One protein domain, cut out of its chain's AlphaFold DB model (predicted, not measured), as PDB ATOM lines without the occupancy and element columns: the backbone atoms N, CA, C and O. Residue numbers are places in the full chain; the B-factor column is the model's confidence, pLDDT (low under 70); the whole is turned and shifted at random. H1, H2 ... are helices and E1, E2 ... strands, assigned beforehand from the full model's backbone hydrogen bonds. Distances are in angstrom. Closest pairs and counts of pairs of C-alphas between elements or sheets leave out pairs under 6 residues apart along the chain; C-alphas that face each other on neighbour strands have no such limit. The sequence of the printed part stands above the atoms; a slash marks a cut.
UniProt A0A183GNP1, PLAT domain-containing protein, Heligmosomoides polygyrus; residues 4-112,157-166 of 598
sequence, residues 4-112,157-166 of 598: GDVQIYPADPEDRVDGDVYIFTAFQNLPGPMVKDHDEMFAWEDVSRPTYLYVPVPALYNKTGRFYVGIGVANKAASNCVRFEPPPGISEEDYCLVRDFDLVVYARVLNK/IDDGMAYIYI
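What this domain is: This is residues 4 to 112 and 157 to 166 of the 598 residues of the protein "PLAT domain-containing protein" of Heligmosomoides polygyrus (UniProt A0A183GNP1). Two small three-stranded sheets stand partly face to face as a loose sandwich, coming nearest to each other where the edge strands E3 and E4 meet. A two-stranded hairpin, E6 and E7, sits at one end beside the end of E5, and the short helix H1 sits at the opposite end. The printed part has 119 residues, with eight named strands and one named helix in the order E1, E2, E3, E4, H1, E5, E6, E7, E8; the sheets run E4 E1 E8, E3 E2 E5 and E6 E7, each antiparallel. The class is mostly strand, although under half of the residues are in named elements. The whole is compact, with a radius of gyration of the C-alphas of 14.4 A and spans of 42 by 32 by 27 A.

How they stand to each other: Begin at E1, residues 4 to 10, the inner strand of the first sheet. One neighbour is E8, residues 105 to 112, antiparallel at 158 degrees; look for N 7 and O 108, 2.8 A apart and within hydrogen-bond range. The other is E4, residues 51 to 55, antiparallel at 162 degrees, with N 53 and O 6 at 2.8 A. This sheet is only just short of strongly twisted, its C-alphas lying up to 3.6 A off the best plane. Go on to E2, residues 20 to 27, the inner strand of the second sheet, which is strongly twisted. E2 and E3, residues 40 to 44, form a hairpin at 154 degrees, with N 23 and O 42 at 2.8 A. E5, residues 67 to 74, is antiparallel to E2 at 159 degrees, with N 22 and O 72 at 2.8 A and N 70 and O 24 at 2.8 A. Between the two sheets, the closest C-alphas of E3 and E4 are those of Trp 44 and Thr 51, 7.0 A apart, while E1 and E5, for instance, are apart. H1, residues 57 to 60, is on neither sheet, and H1 and E1 are only just apart, at 8.1 A. H1 is too short for any O i to N i+4 pair, but its one O i to N i+3 pair is within hydrogen-bond range. Farther on, E6, residues 81 to 83, and E7, residues 96 to 98, form an antiparallel hairpin at 151 degrees, with N 82 and O 97 at 2.8 A. The closest C-alphas of E5 and E7 are those of Ala 74 and Leu 97, 4.3 A apart.

Where its parts are: Find C-alpha 4 at (150.797, 189.370, 175.603); from there E1 runs 19.6 A to C-alpha 10. E2 starts at C-alpha 20, at (131.596, 187.556, 191.035), and covers 23.7 A to C-alpha 27. E3 and E4 measure 13.1 A and 13.0 A, and H1 5.0 A. E5 spans 22.6 A from C-alpha 67 to C-alpha 74, and E6 and E7 span 6.6 A each. E8 runs 22.2 A and ends at C-alpha 112, at (152.286, 186.642, 169.513).

The domain as a whole: The two C-alphas farthest apart are those of Asn 62 and Ser 79, at 42.9 A. Residues 113 to 156 are not printed, and C-alphas 112 and 157 are 16.1 A apart across that cut. The links E2 to E3 and E6 to E7 are long, 12 residues each; the link E4 to H1 is tight. The mean pLDDT of the printed part is 70.1, and 55 residues are under 70, among them residues 11 to 18, 56 to 64, 77 to 95 and 158 to 166.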
ATOM      1  N   GLY A   4     151.087 190.320 174.536       59.62
ATOM      2  CA  GLY A   4     150.797 189.370 175.603       59.62
ATOM      3  C   GLY A   4     149.325 188.987 175.540       59.62
ATOM      4  O   GLY A   4     148.467 189.844 175.723       59.62
ATOM      5  N   ASP A   5     149.053 187.724 175.244       66.06
ATOM      6  CA  ASP A   5     147.738 187.099 175.362       66.06
ATOM      7  C   ASP A   5     147.801 186.187 176.591       66.06
ATOM      8  O   ASP A   5     148.580 185.230 176.611       66.06
ATOM      9  N   VAL A   6     147.088 186.547 177.657       68.81
ATOM     10  CA  VAL A   6     147.049 185.777 178.904       68.81
ATOM     11  C   VAL A   6     145.732 185.022 178.948       68.81
ATOM     12  O   VAL A   6     144.654 185.609 178.907       68.81
ATOM     13  N   GLN A   7     145.831 183.707 179.032       72.06
ATOM     14  CA  GLN A   7     144.707 182.791 179.088       72.06
ATOM     15  C   GLN A   7     144.587 182.250 180.486       72.06
ATOM     16  O   GLN A   7     145.571 181.796 181.065       72.06
ATOM     17  N   ILE A   8     143.373 182.292 181.002       72.19
ATOM     18  CA  ILE A   8     143.068 181.889 182.362       72.19
ATOM     19  C   ILE A   8     141.931 180.878 182.256       72.19
ATOM     20  O   ILE A   8     140.880 181.190 181.691       72.19
ATOM     21  N   TYR A   9     142.175 179.649 182.714       75.00
ATOM     22  CA  TYR A   9     141.195 178.564 182.690       75.00
ATOM     23  C   TYR A   9     141.075 177.904 184.067       75.00
ATOM     24  O   TYR A   9     142.088 177.749 184.758       75.00
ATOM     25  N   PRO A  10     139.853 177.528 184.483       71.75
ATOM     26  CA  PRO A  10     139.651 176.813 185.736       71.75
ATOM     27  C   PRO A  10     140.278 175.417 185.646       71.75
ATOM     28  O   PRO A  10     140.362 174.830 184.561       71.75
ATOM     29  N   ALA A  11     140.729 174.881 186.780       67.75
ATOM     30  CA  ALA A  11     141.231 173.514 186.843       67.75
ATOM     31  C   ALA A  11     140.116 172.474 186.689       67.75
ATOM     32  O   ALA A  11     140.318 171.481 185.986       67.75
ATOM     33  N   ASP A  12     138.954 172.731 187.292       68.44
ATOM     34  CA  ASP A  12     137.745 171.932 187.134       68.44
ATOM     35  C   ASP A  12     136.599 172.811 186.590       68.44
ATOM     36  O   ASP A  12     136.286 173.849 187.176       68.44
ATOM     37  N   PRO A  13     135.952 172.454 185.465       62.25
ATOM     38  CA  PRO A  13     134.780 173.176 184.968       62.25
ATOM     39  C   PRO A  13     133.560 173.118 185.907       62.25
ATOM     40  O   PRO A  13     132.596 173.852 185.669       62.25
ATOM     41  N   GLU A  14     133.569 172.266 186.942       61.53
ATOM     42  CA  GLU A  14     132.539 172.229 187.990       61.53
ATOM     43  C   GLU A  14     132.849 173.110 189.215       61.53
ATOM     44  O   GLU A  14     131.958 173.281 190.056       61.53
ATOM     45  N   ASP A  15     134.038 173.725 189.301       63.38
ATOM     46  CA  ASP A  15     134.386 174.650 190.386       63.38
ATOM     47  C   ASP A  15     133.470 175.881 190.339       63.38
ATOM     48  O   ASP A  15     133.593 176.777 189.498       63.38
ATOM     49  N   ARG A  16     132.499 175.916 191.255       62.88
ATOM     50  CA  ARG A  16     131.595 177.049 191.451       62.88
ATOM     51  C   ARG A  16     132.028 177.829 192.672       62.88
ATOM     52  O   ARG A  16     131.950 177.332 193.791       62.88
ATOM     53  N   VAL A  17     132.420 179.074 192.442       68.12
ATOM     54  CA  VAL A  17     132.678 180.032 193.510       68.12
ATOM     55  C   VAL A  17     131.412 180.847 193.751       68.12
ATOM     56  O   VAL A  17     130.820 181.379 192.812       68.12
ATOM     57  N   ASP A  18     130.996 180.955 195.011       67.38
ATOM     58  CA  ASP A  18     129.912 181.849 195.415       67.38
ATOM     59  C   ASP A  18     130.416 183.303 195.369       67.38
ATOM     60  O   ASP A  18     130.954 183.820 196.351       67.38
ATOM     61  N   GLY A  19     130.282 183.962 194.215       74.69
ATOM     62  CA  GLY A  19     130.650 185.368 194.026       74.69
ATOM     63  C   GLY A  19     131.018 185.730 192.585       74.69
ATOM     64  O   GLY A  19     131.223 184.857 191.745       74.69
ATOM     65  N   ASP A  20     131.121 187.029 192.315       80.44
ATOM     66  CA  ASP A  20     131.596 187.556 191.035       80.44
ATOM     67  C   ASP A  20     133.131 187.541 191.024       80.44
ATOM     68  O   ASP A  20     133.772 188.137 191.890       80.44
ATOM     69  N   VAL A  21     133.745 186.853 190.062       81.94
ATOM     70  CA  VAL A  21     135.209 186.746 189.978       81.94
ATOM     71  C   VAL A  21     135.770 187.889 189.136       81.94
ATOM     72  O   VAL A  21     135.324 188.139 188.016       81.94
ATOM     73  N   TYR A  22     136.788 188.563 189.659       83.56
ATOM     74  CA  TYR A  22     137.494 189.653 189.001       83.56
ATOM     75  C   TYR A  22     138.969 189.321 188.805       83.56
ATOM     76  O   TYR A  22     139.609 188.687 189.645       83.56
ATOM     77  N   ILE A  23     139.512 189.785 187.685       82.75
ATOM     78  CA  ILE A  23     140.909 189.615 187.299       82.75
ATOM     79  C   ILE A  23     141.547 190.998 187.237       82.75
ATOM     80  O   ILE A  23     141.053 191.893 186.551       82.75
ATOM     81  N   PHE A  24     142.656 191.158 187.947       83.19
ATOM     82  CA  PHE A  24     143.414 192.396 188.069       83.19
ATOM     83  C   PHE A  24     144.761 192.242 187.379       83.19
ATOM     84  O   PHE A  24     145.402 191.194 187.470       83.19
ATOM     85  N   THR A  25     145.227 193.289 186.712       81.75
ATOM     86  CA  THR A  25     146.518 193.272 186.017       81.75
ATOM     87  C   THR A  25     147.319 194.500 186.398       81.75
ATOM     88  O   THR A  25     146.765 195.592 186.489       81.75
ATOM     89  N   ALA A  26     148.617 194.338 186.647       80.88
ATOM     90  CA  ALA A  26     149.480 195.446 187.042       80.88
ATOM     91  C   ALA A  26     150.905 195.280 186.494       80.88
ATOM     92  O   ALA A  26     151.504 194.201 186.561       80.88
ATOM     93  N   PHE A  27     151.475 196.359 185.955       79.25
ATOM     94  CA  PHE A  27     152.880 196.418 185.570       79.25
ATOM     95  C   PHE A  27     153.755 196.855 186.748       79.25
ATOM     96  O   PHE A  27     153.578 197.943 187.285       79.25
ATOM     97  N   GLN A  28     154.741 196.031 187.115       75.81
ATOM     98  CA  GLN A  28     155.715 196.276 188.192       75.81
ATOM     99  C   GLN A  28     155.145 196.480 189.612       75.81
ATOM    100  O   GLN A  28     155.937 196.547 190.550       75.81
ATOM    101  N   ASN A  29     153.824 196.474 189.786       70.12
ATOM    102  CA  ASN A  29     153.137 196.572 191.073       70.12
ATOM    103  C   ASN A  29     152.346 195.291 191.362       70.12
ATOM    104  O   ASN A  29     151.929 194.599 190.433       70.12
ATOM    105  N   LEU A  30     152.132 194.983 192.642       71.38
ATOM    106  CA  LEU A  30     151.238 193.894 193.033       71.38
ATOM    107  C   LEU A  30     149.783 194.305 192.753       71.38
ATOM    108  O   LEU A  30     149.392 195.399 193.164       71.38
ATOM    109  N   PRO A  31     148.999 193.459 192.063       73.12
ATOM    110  CA  PRO A  31     147.662 193.801 191.622       73.12
ATOM    111  C   PRO A  31     146.724 193.815 192.825       73.12
ATOM    112  O   PRO A  31     146.506 192.797 193.482       73.12
ATOM    113  N   GLY A  32     146.185 194.991 193.110       69.12
ATOM    114  CA  GLY A  32     145.228 195.215 194.182       69.12
ATOM    115  C   GLY A  32     143.858 195.642 193.659       69.12
ATOM    116  O   GLY A  32     143.696 195.956 192.478       69.12
ATOM    117  N   PRO A  33     142.852 195.687 194.533       69.25
ATOM    118  CA  PRO A  33     141.488 196.000 194.149       69.25
ATOM    119  C   PRO A  33     141.213 197.505 194.146       69.25
ATOM    120  O   PRO A  33     140.207 197.935 193.590       69.25
ATOM    121  N   MET A  34     142.108 198.319 194.722       68.31
ATOM    122  CA  MET A  34     142.042 199.768 194.578       68.31
ATOM    123  C   MET A  34     142.475 200.166 193.167       68.31
ATOM    124  O   MET A  34     143.395 199.579 192.603       68.31
ATOM    125  N   VAL A  35     141.886 201.236 192.633       68.69
ATOM    126  CA  VAL A  35     142.185 201.775 191.288       68.69
ATOM    127  C   VAL A  35     143.673 202.111 191.090       68.69
ATOM    128  O   VAL A  35     144.174 202.103 189.974       68.69
ATOM    129  N   LYS A  36     144.402 202.410 192.170       70.44
ATOM    130  CA  LYS A  36     145.850 202.687 192.139       70.44
ATOM    131  C   LYS A  36     146.724 201.423 192.083       70.44
ATOM    132  O   LYS A  36     147.905 201.531 191.758       70.44
ATOM    133  N   ASP A  37     146.168 200.267 192.437       70.81
ATOM    134  CA  ASP A  37     146.909 199.017 192.596       70.81
ATOM    135  C   ASP A  37     146.820 198.124 191.342       70.81
ATOM    136  O   ASP A  37     147.513 197.113 191.265       70.81
ATOM    137  N   HIS A  38     145.995 198.478 190.349       78.38
ATOM    138  CA  HIS A  38     145.904 197.781 189.064       78.38
ATOM    139  C   HIS A  38     145.902 198.760 187.885       78.38
ATOM    140  O   HIS A  38     145.405 199.878 187.981       78.38
ATOM    141  N   ASP A  39     146.449 198.319 186.754       77.44
ATOM    142  CA  ASP A  39     146.366 199.027 185.475       77.44
ATOM    143  C   ASP A  39     145.000 198.777 184.813       77.44
ATOM    144  O   ASP A  39     144.378 199.702 184.293       77.44
ATOM    145  N   GLU A  40     144.528 197.525 184.843       77.44
ATOM    146  CA  GLU A  40     143.242 197.114 184.266       77.44
ATOM    147  C   GLU A  40     142.566 196.038 185.134       77.44
ATOM    148  O   GLU A  40     143.240 195.185 185.724       77.44
ATOM    149  N   MET A  41     141.231 196.076 185.178       78.44
ATOM    150  CA  MET A  41     140.363 195.150 185.913       78.44
ATOM    151  C   MET A  41     139.280 194.598 184.981       78.44
ATOM    152  O   MET A  41     138.637 195.353 184.251       78.44
ATOM    153  N   PHE A  42     139.049 193.287 185.042       80.25
ATOM    154  CA  PHE A  42     138.098 192.571 184.190       80.25
ATOM    155  C   PHE A  42     137.173 191.683 185.019       80.25
ATOM    156  O   PHE A  42     137.624 191.025 185.954       80.25
ATOM    157  N   ALA A  43     135.890 191.639 184.660       79.50
ATOM    158  CA  ALA A  43     134.939 190.684 185.223       79.50
ATOM    159  C   ALA A  43     135.027 189.352 184.468       79.50
ATOM    160  O   ALA A  43     134.977 189.328 183.236       79.50
ATOM    161  N   TRP A  44     135.140 188.244 185.197       82.75
ATOM    162  CA  TRP A  44     135.099 186.901 184.632       82.75
ATOM    163  C   TRP A  44     133.652 186.393 184.651       82.75
ATOM    164  O   TRP A  44     133.211 185.746 185.594       82.75
ATOM    165  N   GLU A  45     132.902 186.728 183.596       74.25
ATOM    166  CA  GLU A  45     131.447 186.504 183.517       74.25
ATOM    167  C   GLU A  45     131.028 185.023 183.586       74.25
ATOM    168  O   GLU A  45     129.982 184.703 184.145       74.25
ATOM    169  N   ASP A  46     131.825 184.113 183.011       76.38
ATOM    170  CA  ASP A  46     131.573 182.668 183.025       76.38
ATOM    171  C   ASP A  46     132.855 181.918 183.412       76.38
ATOM    172  O   ASP A  46     133.711 181.642 182.567       76.38
ATOM    173  N   VAL A  47     132.981 181.595 184.704       74.19
ATOM    174  CA  VAL A  47     134.145 180.897 185.283       74.19
ATOM    175  C   VAL A  47     134.368 179.526 184.634       74.19
ATOM    176  O   VAL A  47     135.502 179.067 184.555       74.19
ATOM    177  N   SER A  48     133.323 178.905 184.070       71.94
ATOM    178  CA  SER A  48     133.432 177.610 183.381       71.94
ATOM    179  C   SER A  48     134.151 177.687 182.028       71.94
ATOM    180  O   SER A  48     134.510 176.659 181.448       71.94
ATOM    181  N   ARG A  49     134.365 178.899 181.499       75.19
ATOM    182  CA  ARG A  49     134.991 179.132 180.196       75.19
ATOM    183  C   ARG A  49     136.342 179.827 180.335       75.19
ATOM    184  O   ARG A  49     136.515 180.674 181.212       75.19
ATOM    185  N   PRO A  50     137.290 179.524 179.428       74.00
ATOM    186  CA  PRO A  50     138.558 180.228 179.391       74.00
ATOM    187  C   PRO A  50     138.333 181.697 179.030       74.00
ATOM    188  O   PRO A  50     137.673 182.007 178.033       74.00
ATOM    189  N   THR A  51     138.930 182.585 179.820       77.44
ATOM    190  CA  THR A  51     138.943 184.024 179.550       77.44
ATOM    191  C   THR A  51     140.279 184.422 178.935       77.44
ATOM    192  O   THR A  51     141.339 183.931 179.333       77.44
ATOM    193  N   TYR A  52     140.212 185.313 177.945       75.81
ATOM    194  CA  TYR A  52     141.368 185.835 177.222       75.81
ATOM    195  C   TYR A  52     141.586 187.291 177.612       75.81
ATOM    196  O   TYR A  52     140.741 188.147 177.348       75.81
ATOM    197  N   LEU A  53     142.737 187.570 178.208       75.38
ATOM    198  CA  LEU A  53     143.198 188.916 178.489       75.38
ATOM    199  C   LEU A  53     144.186 189.337 177.401       75.38
ATOM    200  O   LEU A  53     145.279 188.784 177.268       75.38
ATOM    201  N   TYR A  54     143.801 190.361 176.647       74.00
ATOM    202  CA  TYR A  54     144.606 190.903 175.565       74.00
ATOM    203  C   TYR A  54     145.309 192.186 176.005       74.00
ATOM    204  O   TYR A  54     144.660 193.216 176.172       74.00
ATOM    205  N   VAL A  55     146.641 192.153 176.114       71.81
ATOM    206  CA  VAL A  55     147.435 193.360 176.378       71.81
ATOM    207  C   VAL A  55     147.887 193.963 175.042       71.81
ATOM    208  O   VAL A  55     148.770 193.405 174.371       71.81
ATOM    209  N   PRO A  56     147.306 195.102 174.616       67.31
ATOM    210  CA  PRO A  56     147.588 195.688 173.318       67.31
ATOM    211  C   PRO A  56     149.015 196.229 173.280       67.31
ATOM    212  O   PRO A  56     149.571 196.689 174.276       67.31
ATOM    213  N   VAL A  57     149.624 196.248 172.096       64.75
ATOM    214  CA  VAL A  57     151.038 196.613 172.033       64.75
ATOM    215  C   VAL A  57     151.385 198.052 172.442       64.75
ATOM    216  O   VAL A  57     152.461 198.245 173.012       64.75
ATOM    217  N   PRO A  58     150.530 199.072 172.225       66.06
ATOM    218  CA  PRO A  58     150.745 200.389 172.818       66.06
ATOM    219  C   PRO A  58     150.941 200.340 174.342       66.06
ATOM    220  O   PRO A  58     151.781 201.073 174.854       66.06
ATOM    221  N   ALA A  59     150.257 199.430 175.049       65.50
ATOM    222  CA  ALA A  59     150.396 199.258 176.496       65.50
ATOM    223  C   ALA A  59     151.730 198.601 176.906       65.50
ATOM    224  O   ALA A  59     152.155 198.742 178.050       65.50
ATOM    225  N   LEU A  60     152.419 197.936 175.970       66.94
ATOM    226  CA  LEU A  60     153.718 197.273 176.161       66.94
ATOM    227  C   LEU A  60     154.907 198.105 175.649       66.94
ATOM    228  O   LEU A  60     156.062 197.684 175.767       66.94
ATOM    229  N   TYR A  61     154.663 199.274 175.049       65.44
ATOM    230  CA  TYR A  61     155.727 200.087 174.465       65.44
ATOM    231  C   TYR A  61     156.677 200.608 175.552       65.44
ATOM    232  O   TYR A  61     156.263 201.299 176.477       65.44
ATOM    233  N   ASN A  62     157.967 200.283 175.427       65.25
ATOM    234  CA  ASN A  62     159.024 200.672 176.368       65.25
ATOM    235  C   ASN A  62     158.833 200.168 177.819       65.25
ATOM    236  O   ASN A  62     159.494 200.660 178.732       65.25
ATOM    237  N   LYS A  63     157.963 199.170 178.041       68.19
ATOM    238  CA  LYS A  63     157.797 198.496 179.334       68.19
ATOM    239  C   LYS A  63     158.639 197.215 179.369       68.19
ATOM    240  O   LYS A  63     158.307 196.225 178.723       68.19
ATOM    241  N   THR A  64     159.735 197.221 180.125       69.50
ATOM    242  CA  THR A  64     160.539 196.021 180.426       69.50
ATOM    243  C   THR A  64     160.482 195.748 181.925       69.50
ATOM    244  O   THR A  64     161.031 196.513 182.713       69.50
ATOM    245  N   GLY A  65     159.792 194.687 182.335       72.62
ATOM    246  CA  GLY A  65     159.564 194.384 183.747       72.62
ATOM    247  C   GLY A  65     158.649 193.182 183.941       72.62
ATOM    248  O   GLY A  65     158.312 192.498 182.975       72.62
ATOM    249  N   ARG A  66     158.260 192.939 185.194       73.12
ATOM    250  CA  ARG A  66     157.290 191.903 185.563       73.12
ATOM    251  C   ARG A  66     155.872 192.448 185.416       73.12
ATOM    252  O   ARG A  66     155.609 193.591 185.790       73.12
ATOM    253  N   PHE A  67     154.995 191.624 184.864       76.81
ATOM    254  CA  PHE A  67     153.554 191.830 184.892       76.81
ATOM    255  C   PHE A  67     152.981 190.858 185.907       76.81
ATOM    256  O   PHE A  67     153.360 189.687 185.905       76.81
ATOM    257  N   TYR A  68     152.093 191.353 186.753       78.50
ATOM    258  CA  TYR A  68     151.406 190.551 187.744       78.50
ATOM    259  C   TYR A  68     149.928 190.460 187.377       78.50
ATOM    260  O   TYR A  68     149.335 191.431 186.897       78.50
ATOM    261  N   VAL A  69     149.352 189.281 187.598       78.38
ATOM    262  CA  VAL A  69     147.929 189.005 187.410       78.38
ATOM    263  C   VAL A  69     147.382 188.542 188.751       78.38
ATOM    264  O   VAL A  69     147.910 187.601 189.336       78.38
ATOM    265  N   GLY A  70     146.367 189.236 189.248       78.31
ATOM    266  CA  GLY A  70     145.659 188.911 190.480       78.31
ATOM    267  C   GLY A  70     144.256 188.416 190.166       78.31
ATOM    268  O   GLY A  70     143.654 188.841 189.181       78.31
ATOM    269  N   ILE A  71     143.728 187.537 191.008       80.19
ATOM    270  CA  ILE A  71     142.346 187.062 190.934       80.19
ATOM    271  C   ILE A  71     141.708 187.361 192.284       80.19
ATOM    272  O   ILE A  71     142.327 187.128 193.318       80.19
ATOM    273  N   GLY A  72     140.492 187.895 192.278       80.12
ATOM    274  CA  GLY A  72     139.727 188.151 193.490       80.12
ATOM    275  C   GLY A  72     138.264 187.785 193.297       80.12
ATOM    276  O   GLY A  72     137.721 187.915 192.205       80.12
ATOM    277  N   VAL A  73     137.625 187.325 194.366       80.19
ATOM    278  CA  VAL A  73     136.215 186.921 194.363       80.19
ATOM    279  C   VAL A  73     135.421 187.942 195.151       80.19
ATOM    280  O   VAL A  73     135.691 188.138 196.333       80.19
ATOM    281  N   ALA A  74     134.436 188.581 194.530       77.62
ATOM    282  CA  ALA A  74     133.535 189.500 195.201       77.62
ATOM    283  C   ALA A  74     132.265 188.778 195.662       77.62
ATOM    284  O   ALA A  74     131.516 188.239 194.850       77.62
ATOM    285  N   ASN A  75     131.986 188.790 196.964       75.75
ATOM    286  CA  ASN A  75     130.777 188.193 197.524       75.75
ATOM    287  C   ASN A  75     130.115 189.143 198.529       75.75
ATOM    288  O   ASN A  75     130.725 189.578 199.504       75.75
ATOM    289  N   LYS A  76     128.827 189.422 198.303       70.62
ATOM    290  CA  LYS A  76     128.006 190.339 199.110       70.62
ATOM    291  C   LYS A  76     127.653 189.805 200.501       70.62
ATOM    292  O   LYS A  76     127.363 190.592 201.396       70.62
ATOM    293  N   ALA A  77     127.626 188.484 200.676       64.31
ATOM    294  CA  ALA A  77     127.157 187.816 201.893       64.31
ATOM    295  C   ALA A  77     128.292 187.232 202.752       64.31
ATOM    296  O   ALA A  77     128.024 186.659 203.810       64.31
ATOM    297  N   ALA A  78     129.545 187.352 202.311       64.06
ATOM    298  CA  ALA A  78     130.687 186.812 203.031       64.06
ATOM    299  C   ALA A  78     130.976 187.634 204.300       64.06
ATOM    300  O   ALA A  78     131.081 188.857 204.251       64.06
ATOM    301  N   SER A  79     131.128 186.960 205.444       59.62
ATOM    302  CA  SER A  79     131.567 187.598 206.692       59.62
ATOM    303  C   SER A  79     133.066 187.918 206.683       59.62
ATOM    304  O   SER A  79     133.479 188.897 207.290       59.62
ATOM    305  N   ASN A  80     133.869 187.122 205.966       65.19
ATOM    306  CA  ASN A  80     135.319 187.275 205.832       65.19
ATOM    307  C   ASN A  80     135.679 187.966 204.501       65.19
ATOM    308  O   ASN A  80     136.223 187.341 203.584       65.19
ATOM    309  N   CYS A  81     135.293 189.234 204.350       66.00
ATOM    310  CA  CYS A  81     135.506 189.983 203.113       66.00
ATOM    311  C   CYS A  81     136.026 191.404 203.365       66.00
ATOM    312  O   CYS A  81     135.754 192.027 204.390       66.00
ATOM    313  N   VAL A  82     136.802 191.918 202.414       62.47
ATOM    314  CA  VAL A  82     137.408 193.245 202.444       62.47
ATOM    315  C   VAL A  82     136.624 194.192 201.539       62.47
ATOM    316  O   VAL A  82     136.459 193.927 200.348       62.47
ATOM    317  N   ARG A  83     136.150 195.308 202.102       66.31
ATOM    318  CA  ARG A  83     135.417 196.353 201.368       66.31
ATOM    319  C   ARG A  83     136.386 197.372 200.771       66.31
ATOM    320  O   ARG A  83     137.282 197.841 201.471       66.31
ATOM    321  N   PHE A  84     136.178 197.735 199.509       64.38
ATOM    322  CA  PHE A  84     137.007 198.698 198.775       64.38
ATOM    323  C   PHE A  84     136.146 199.742 198.061       64.38
ATOM    324  O   PHE A  84     134.965 199.504 197.818       64.38
ATOM    325  N   GLU A  85     136.750 200.880 197.696       62.19
ATOM    326  CA  GLU A  85     136.131 201.839 196.775       62.19
ATOM    327  C   GLU A  85     135.907 201.147 195.417       62.19
ATOM    328  O   GLU A  85     136.871 200.679 194.802       62.19
ATOM    329  N   PRO A  86     134.655 201.023 194.953       64.50
ATOM    330  CA  PRO A  86     134.335 200.320 193.731       64.50
ATOM    331  C   PRO A  86     134.783 201.127 192.503       64.50
ATOM    332  O   PRO A  86     134.838 202.361 192.533       64.50
ATOM    333  N   PRO A  87     135.032 200.450 191.373       64.62
ATOM    334  CA  PRO A  87     135.211 201.113 190.091       64.62
ATOM    335  C   PRO A  87     134.002 201.996 189.729       64.62
ATOM    336  O   PRO A  87     132.866 201.694 190.115       64.62
ATOM    337  N   PRO A  88     134.202 203.055 188.923       61.81
ATOM    338  CA  PRO A  88     133.110 203.909 188.464       61.81
ATOM    339  C   PRO A  88     132.038 203.086 187.732       61.81
ATOM    340  O   PRO A  88     132.293 202.525 186.669       61.81
ATOM    341  N   GLY A  89     130.829 203.031 188.302       65.38
ATOM    342  CA  GLY A  89     129.691 202.264 187.774       65.38
ATOM    343  C   GLY A  89     129.170 201.155 188.696       65.38
ATOM    344  O   GLY A  89     128.096 200.625 188.424       65.38
ATOM    345  N   ILE A  90     129.876 200.842 189.789       66.94
ATOM    346  CA  ILE A  90     129.464 199.880 190.825       66.94
ATOM    347  C   ILE A  90     129.206 200.642 192.144       66.94
ATOM    348  O   ILE A  90     129.887 201.622 192.438       66.94
ATOM    349  N   SER A  91     128.194 200.246 192.921       60.56
ATOM    350  CA  SER A  91     127.840 200.854 194.217       60.56
ATOM    351  C   SER A  91     128.825 200.472 195.332       60.56
ATOM    352  O   SER A  91     129.185 199.306 195.476       60.56
ATOM    353  N   GLU A  92     129.216 201.449 196.165       57.88
ATOM    354  CA  GLU A  92     130.162 201.270 197.292       57.88
ATOM    355  C   GLU A  92     129.690 200.246 198.327       57.88
ATOM    356  O   GLU A  92     130.499 199.560 198.945       57.88
ATOM    357  N   GLU A  93     128.377 200.106 198.497       57.53
ATOM    358  CA  GLU A  93     127.788 199.198 199.484       57.53
ATOM    359  C   GLU A  93     127.768 197.726 199.022       57.53
ATOM    360  O   GLU A  93     127.496 196.840 199.829       57.53
ATOM    361  N   ASP A  94     128.089 197.449 197.752       59.06
ATOM    362  CA  ASP A  94     127.940 196.131 197.122       59.06
ATOM    363  C   ASP A  94     129.269 195.411 196.812       59.06
ATOM    364  O   ASP A  94     129.239 194.254 196.386       59.06
ATOM    365  N   TYR A  95     130.427 196.059 197.005       68.31
ATOM    366  CA  TYR A  95     131.732 195.542 196.572       68.31
ATOM    367  C   TYR A  95     132.593 195.054 197.756       68.31
ATOM    368  O   TYR A  95     133.184 195.850 198.491       68.31
ATOM    369  N   CYS A  96     132.660 193.731 197.953       72.81
ATOM    370  CA  CYS A  96     133.454 193.095 199.013       72.81
ATOM    371  C   CYS A  96     134.224 191.875 198.495       72.81
ATOM    372  O   CYS A  96     133.595 190.921 198.042       72.81
ATOM    373  N   LEU A  97     135.560 191.879 198.580       76.00
ATOM    374  CA  LEU A  97     136.416 190.774 198.130       76.00
ATOM    375  C   LEU A  97     136.691 189.774 199.255       76.00
ATOM    376  O   LEU A  97     137.158 190.158 200.324       76.00
ATOM    377  N   VAL A  98     136.419 188.494 199.022       72.94
ATOM    378  CA  VAL A  98     136.646 187.410 199.988       72.94
ATOM    379  C   VAL A  98     138.150 187.214 200.209       72.94
ATOM    380  O   VAL A  98     138.916 187.216 199.247       72.94
ATOM    381  N   ARG A  99     138.574 187.062 201.474       67.00
ATOM    382  CA  ARG A  99     139.998 186.877 201.820       67.00
ATOM    383  C   ARG A  99     140.548 185.518 201.394       67.00
ATOM    384  O   ARG A  99     141.642 185.474 200.847       67.00
ATOM    385  N   ASP A 100     139.765 184.464 201.602       66.19
ATOM    386  CA  ASP A 100     140.121 183.091 201.251       66.19
ATOM    387  C   ASP A 100     139.054 182.504 200.328       66.19
ATOM    388  O   ASP A 100     137.865 182.496 200.656       66.19
ATOM    389  N   PHE A 101     139.478 182.012 199.170       70.25
ATOM    390  CA  PHE A 101     138.613 181.314 198.233       70.25
ATOM    391  C   PHE A 101     139.382 180.161 197.585       70.25
ATOM    392  O   PHE A 101     140.522 180.323 197.154       70.25
ATOM    393  N   ASP A 102     138.742 178.997 197.505       67.38
ATOM    394  CA  ASP A 102     139.308 177.818 196.857       67.38
ATOM    395  C   ASP A 102     138.993 177.880 195.360       67.38
ATOM    396  O   ASP A 102     137.967 177.385 194.900       67.38
ATOM    397  N   LEU A 103     139.863 178.541 194.594       72.94
ATOM    398  CA  LEU A 103     139.797 178.548 193.134       72.94
ATOM    399  C   LEU A 103     141.157 178.153 192.565       72.94
ATOM    400  O   LEU A 103     142.126 178.911 192.637       72.94
ATOM    401  N   VAL A 104     141.220 176.964 191.968       72.25
ATOM    402  CA  VAL A 104     142.426 176.494 191.289       72.25
ATOM    403  C   VAL A 104     142.365 176.938 189.834       72.25
ATOM    404  O   VAL A 104     141.470 176.559 189.078       72.25
ATOM    405  N   VAL A 105     143.337 177.752 189.434       75.00
ATOM    406  CA  VAL A 105     143.379 178.359 188.105       75.00
ATOM    407  C   VAL A 105     144.693 178.029 187.432       75.00
ATOM    408  O   VAL A 105     145.761 178.128 188.034       75.00
ATOM    409  N   TYR A 106     144.618 177.695 186.152       75.31
ATOM    410  CA  TYR A 106     145.786 177.598 185.302       75.31
ATOM    411  C   TYR A 106     145.875 178.838 184.421       75.31
ATOM    412  O   TYR A 106     144.937 179.196 183.704       75.31
ATOM    413  N   ALA A 107     147.036 179.479 184.453       76.31
ATOM    414  CA  ALA A 107     147.356 180.577 183.562       76.31
ATOM    415  C   ALA A 107     148.299 180.091 182.459       76.31
ATOM    416  O   ALA A 107     149.252 179.350 182.695       76.31
ATOM    417  N   ARG A 108     148.055 180.537 181.231       77.12
ATOM    418  CA  ARG A 108     148.961 180.356 180.101       77.12
ATOM    419  C   ARG A 108     149.174 181.695 179.429       77.12
ATOM    420  O   ARG A 108     148.229 182.323 178.973       77.12
ATOM    421  N   VAL A 109     150.427 182.107 179.299       77.69
ATOM    422  CA  VAL A 109     150.769 183.328 178.571       77.69
ATOM    423  C   VAL A 109     151.314 182.960 177.198       77.69
ATOM    424  O   VAL A 109     152.186 182.102 177.056       77.69
ATOM    425  N   LEU A 110     150.807 183.626 176.168       76.12
ATOM    426  CA  LEU A 110     151.269 183.514 174.796       76.12
ATOM    427  C   LEU A 110     151.745 184.874 174.318       76.12
ATOM    428  O   LEU A 110     151.010 185.857 174.335       76.12
ATOM    429  N   ASN A 111     152.981 184.922 173.836       76.56
ATOM    430  CA  ASN A 111     153.474 186.085 173.129       76.56
ATOM    431  C   ASN A 111     153.319 185.879 171.627       76.56
ATOM    432  O   ASN A 111     153.945 184.968 171.083       76.56
ATOM    433  N   LYS A 112     152.522 186.713 170.962       76.56
ATOM    434  CA  LYS A 112     152.286 186.642 169.513       76.56
ATOM    435  C   LYS A 112     152.798 187.919 168.848       76.56
ATOM    436  O   LYS A 112     152.678 189.016 169.391       76.56
ATOM    437  N   ILE A 157     156.109 181.307 183.464       70.38
ATOM    438  CA  ILE A 157     155.283 181.769 184.579       70.38
ATOM    439  C   ILE A 157     155.966 181.239 185.833       70.38
ATOM    440  O   ILE A 157     156.268 180.053 185.912       70.38
ATOM    441  N   ASP A 158     156.272 182.137 186.761       64.62
ATOM    442  CA  ASP A 158     156.807 181.761 188.064       64.62
ATOM    443  C   ASP A 158     155.623 181.327 188.943       64.62
ATOM    444  O   ASP A 158     154.700 182.115 189.147       64.62
ATOM    445  N   ASP A 159     155.623 180.081 189.426       57.91
ATOM    446  CA  ASP A 159     154.525 179.481 190.213       57.91
ATOM    447  C   ASP A 159     154.470 180.009 191.666       57.91
ATOM    448  O   ASP A 159     153.679 179.552 192.495       57.91
ATOM    449  N   GLY A 160     155.325 180.971 192.013       51.28
ATOM    450  CA  GLY A 160     155.358 181.587 193.330       51.28
ATOM    451  C   GLY A 160     154.417 182.782 193.441       51.28
ATOM    452  O   GLY A 160     154.766 183.859 192.963       51.28
ATOM    453  N   MET A 161     153.296 182.609 194.154       51.25
ATOM    454  CA  MET A 161     152.794 183.488 195.240       51.25
ATOM    455  C   MET A 161     151.258 183.586 195.264       51.25
ATOM    456  O   MET A 161     150.643 184.177 194.379       51.25
ATOM    457  N   ALA A 162     150.652 183.111 196.356       49.88
ATOM    458  CA  ALA A 162     149.319 183.514 196.795       49.88
ATOM    459  C   ALA A 162     149.457 184.810 197.614       49.88
ATOM    460  O   ALA A 162     149.887 184.774 198.765       49.88
ATOM    461  N   TYR A 163     149.170 185.967 197.016       48.03
ATOM    462  CA  TYR A 163     149.124 187.237 197.746       48.03
ATOM    463  C   TYR A 163     147.713 187.447 198.306       48.03
ATOM    464  O   TYR A 163     146.763 187.616 197.543       48.03
ATOM    465  N   ILE A 164     147.584 187.434 199.635       52.66
ATOM    466  CA  ILE A 164     146.335 187.712 200.357       52.66
ATOM    467  C   ILE A 164     146.322 189.203 200.715       52.66
ATOM    468  O   ILE A 164     147.317 189.743 201.199       52.66
ATOM    469  N   TYR A 165     145.208 189.889 200.454       52.88
ATOM    470  CA  TYR A 165     145.079 191.336 200.648       52.88
ATOM    471  C   TYR A 165     145.347 191.765 202.103       52.88
ATOM    472  O   TYR A 165     144.538 191.507 202.994       52.88
ATOM    473  N   ILE A 166     146.443 192.496 202.327       49.91
ATOM    474  CA  ILE A 166     146.748 193.142 203.610       49.91
ATOM    475  C   ILE A 166     145.924 194.429 203.708       49.91
ATOM    476  O   ILE A 166     146.074 195.344 202.897       49.91
TER     477      ILE A 166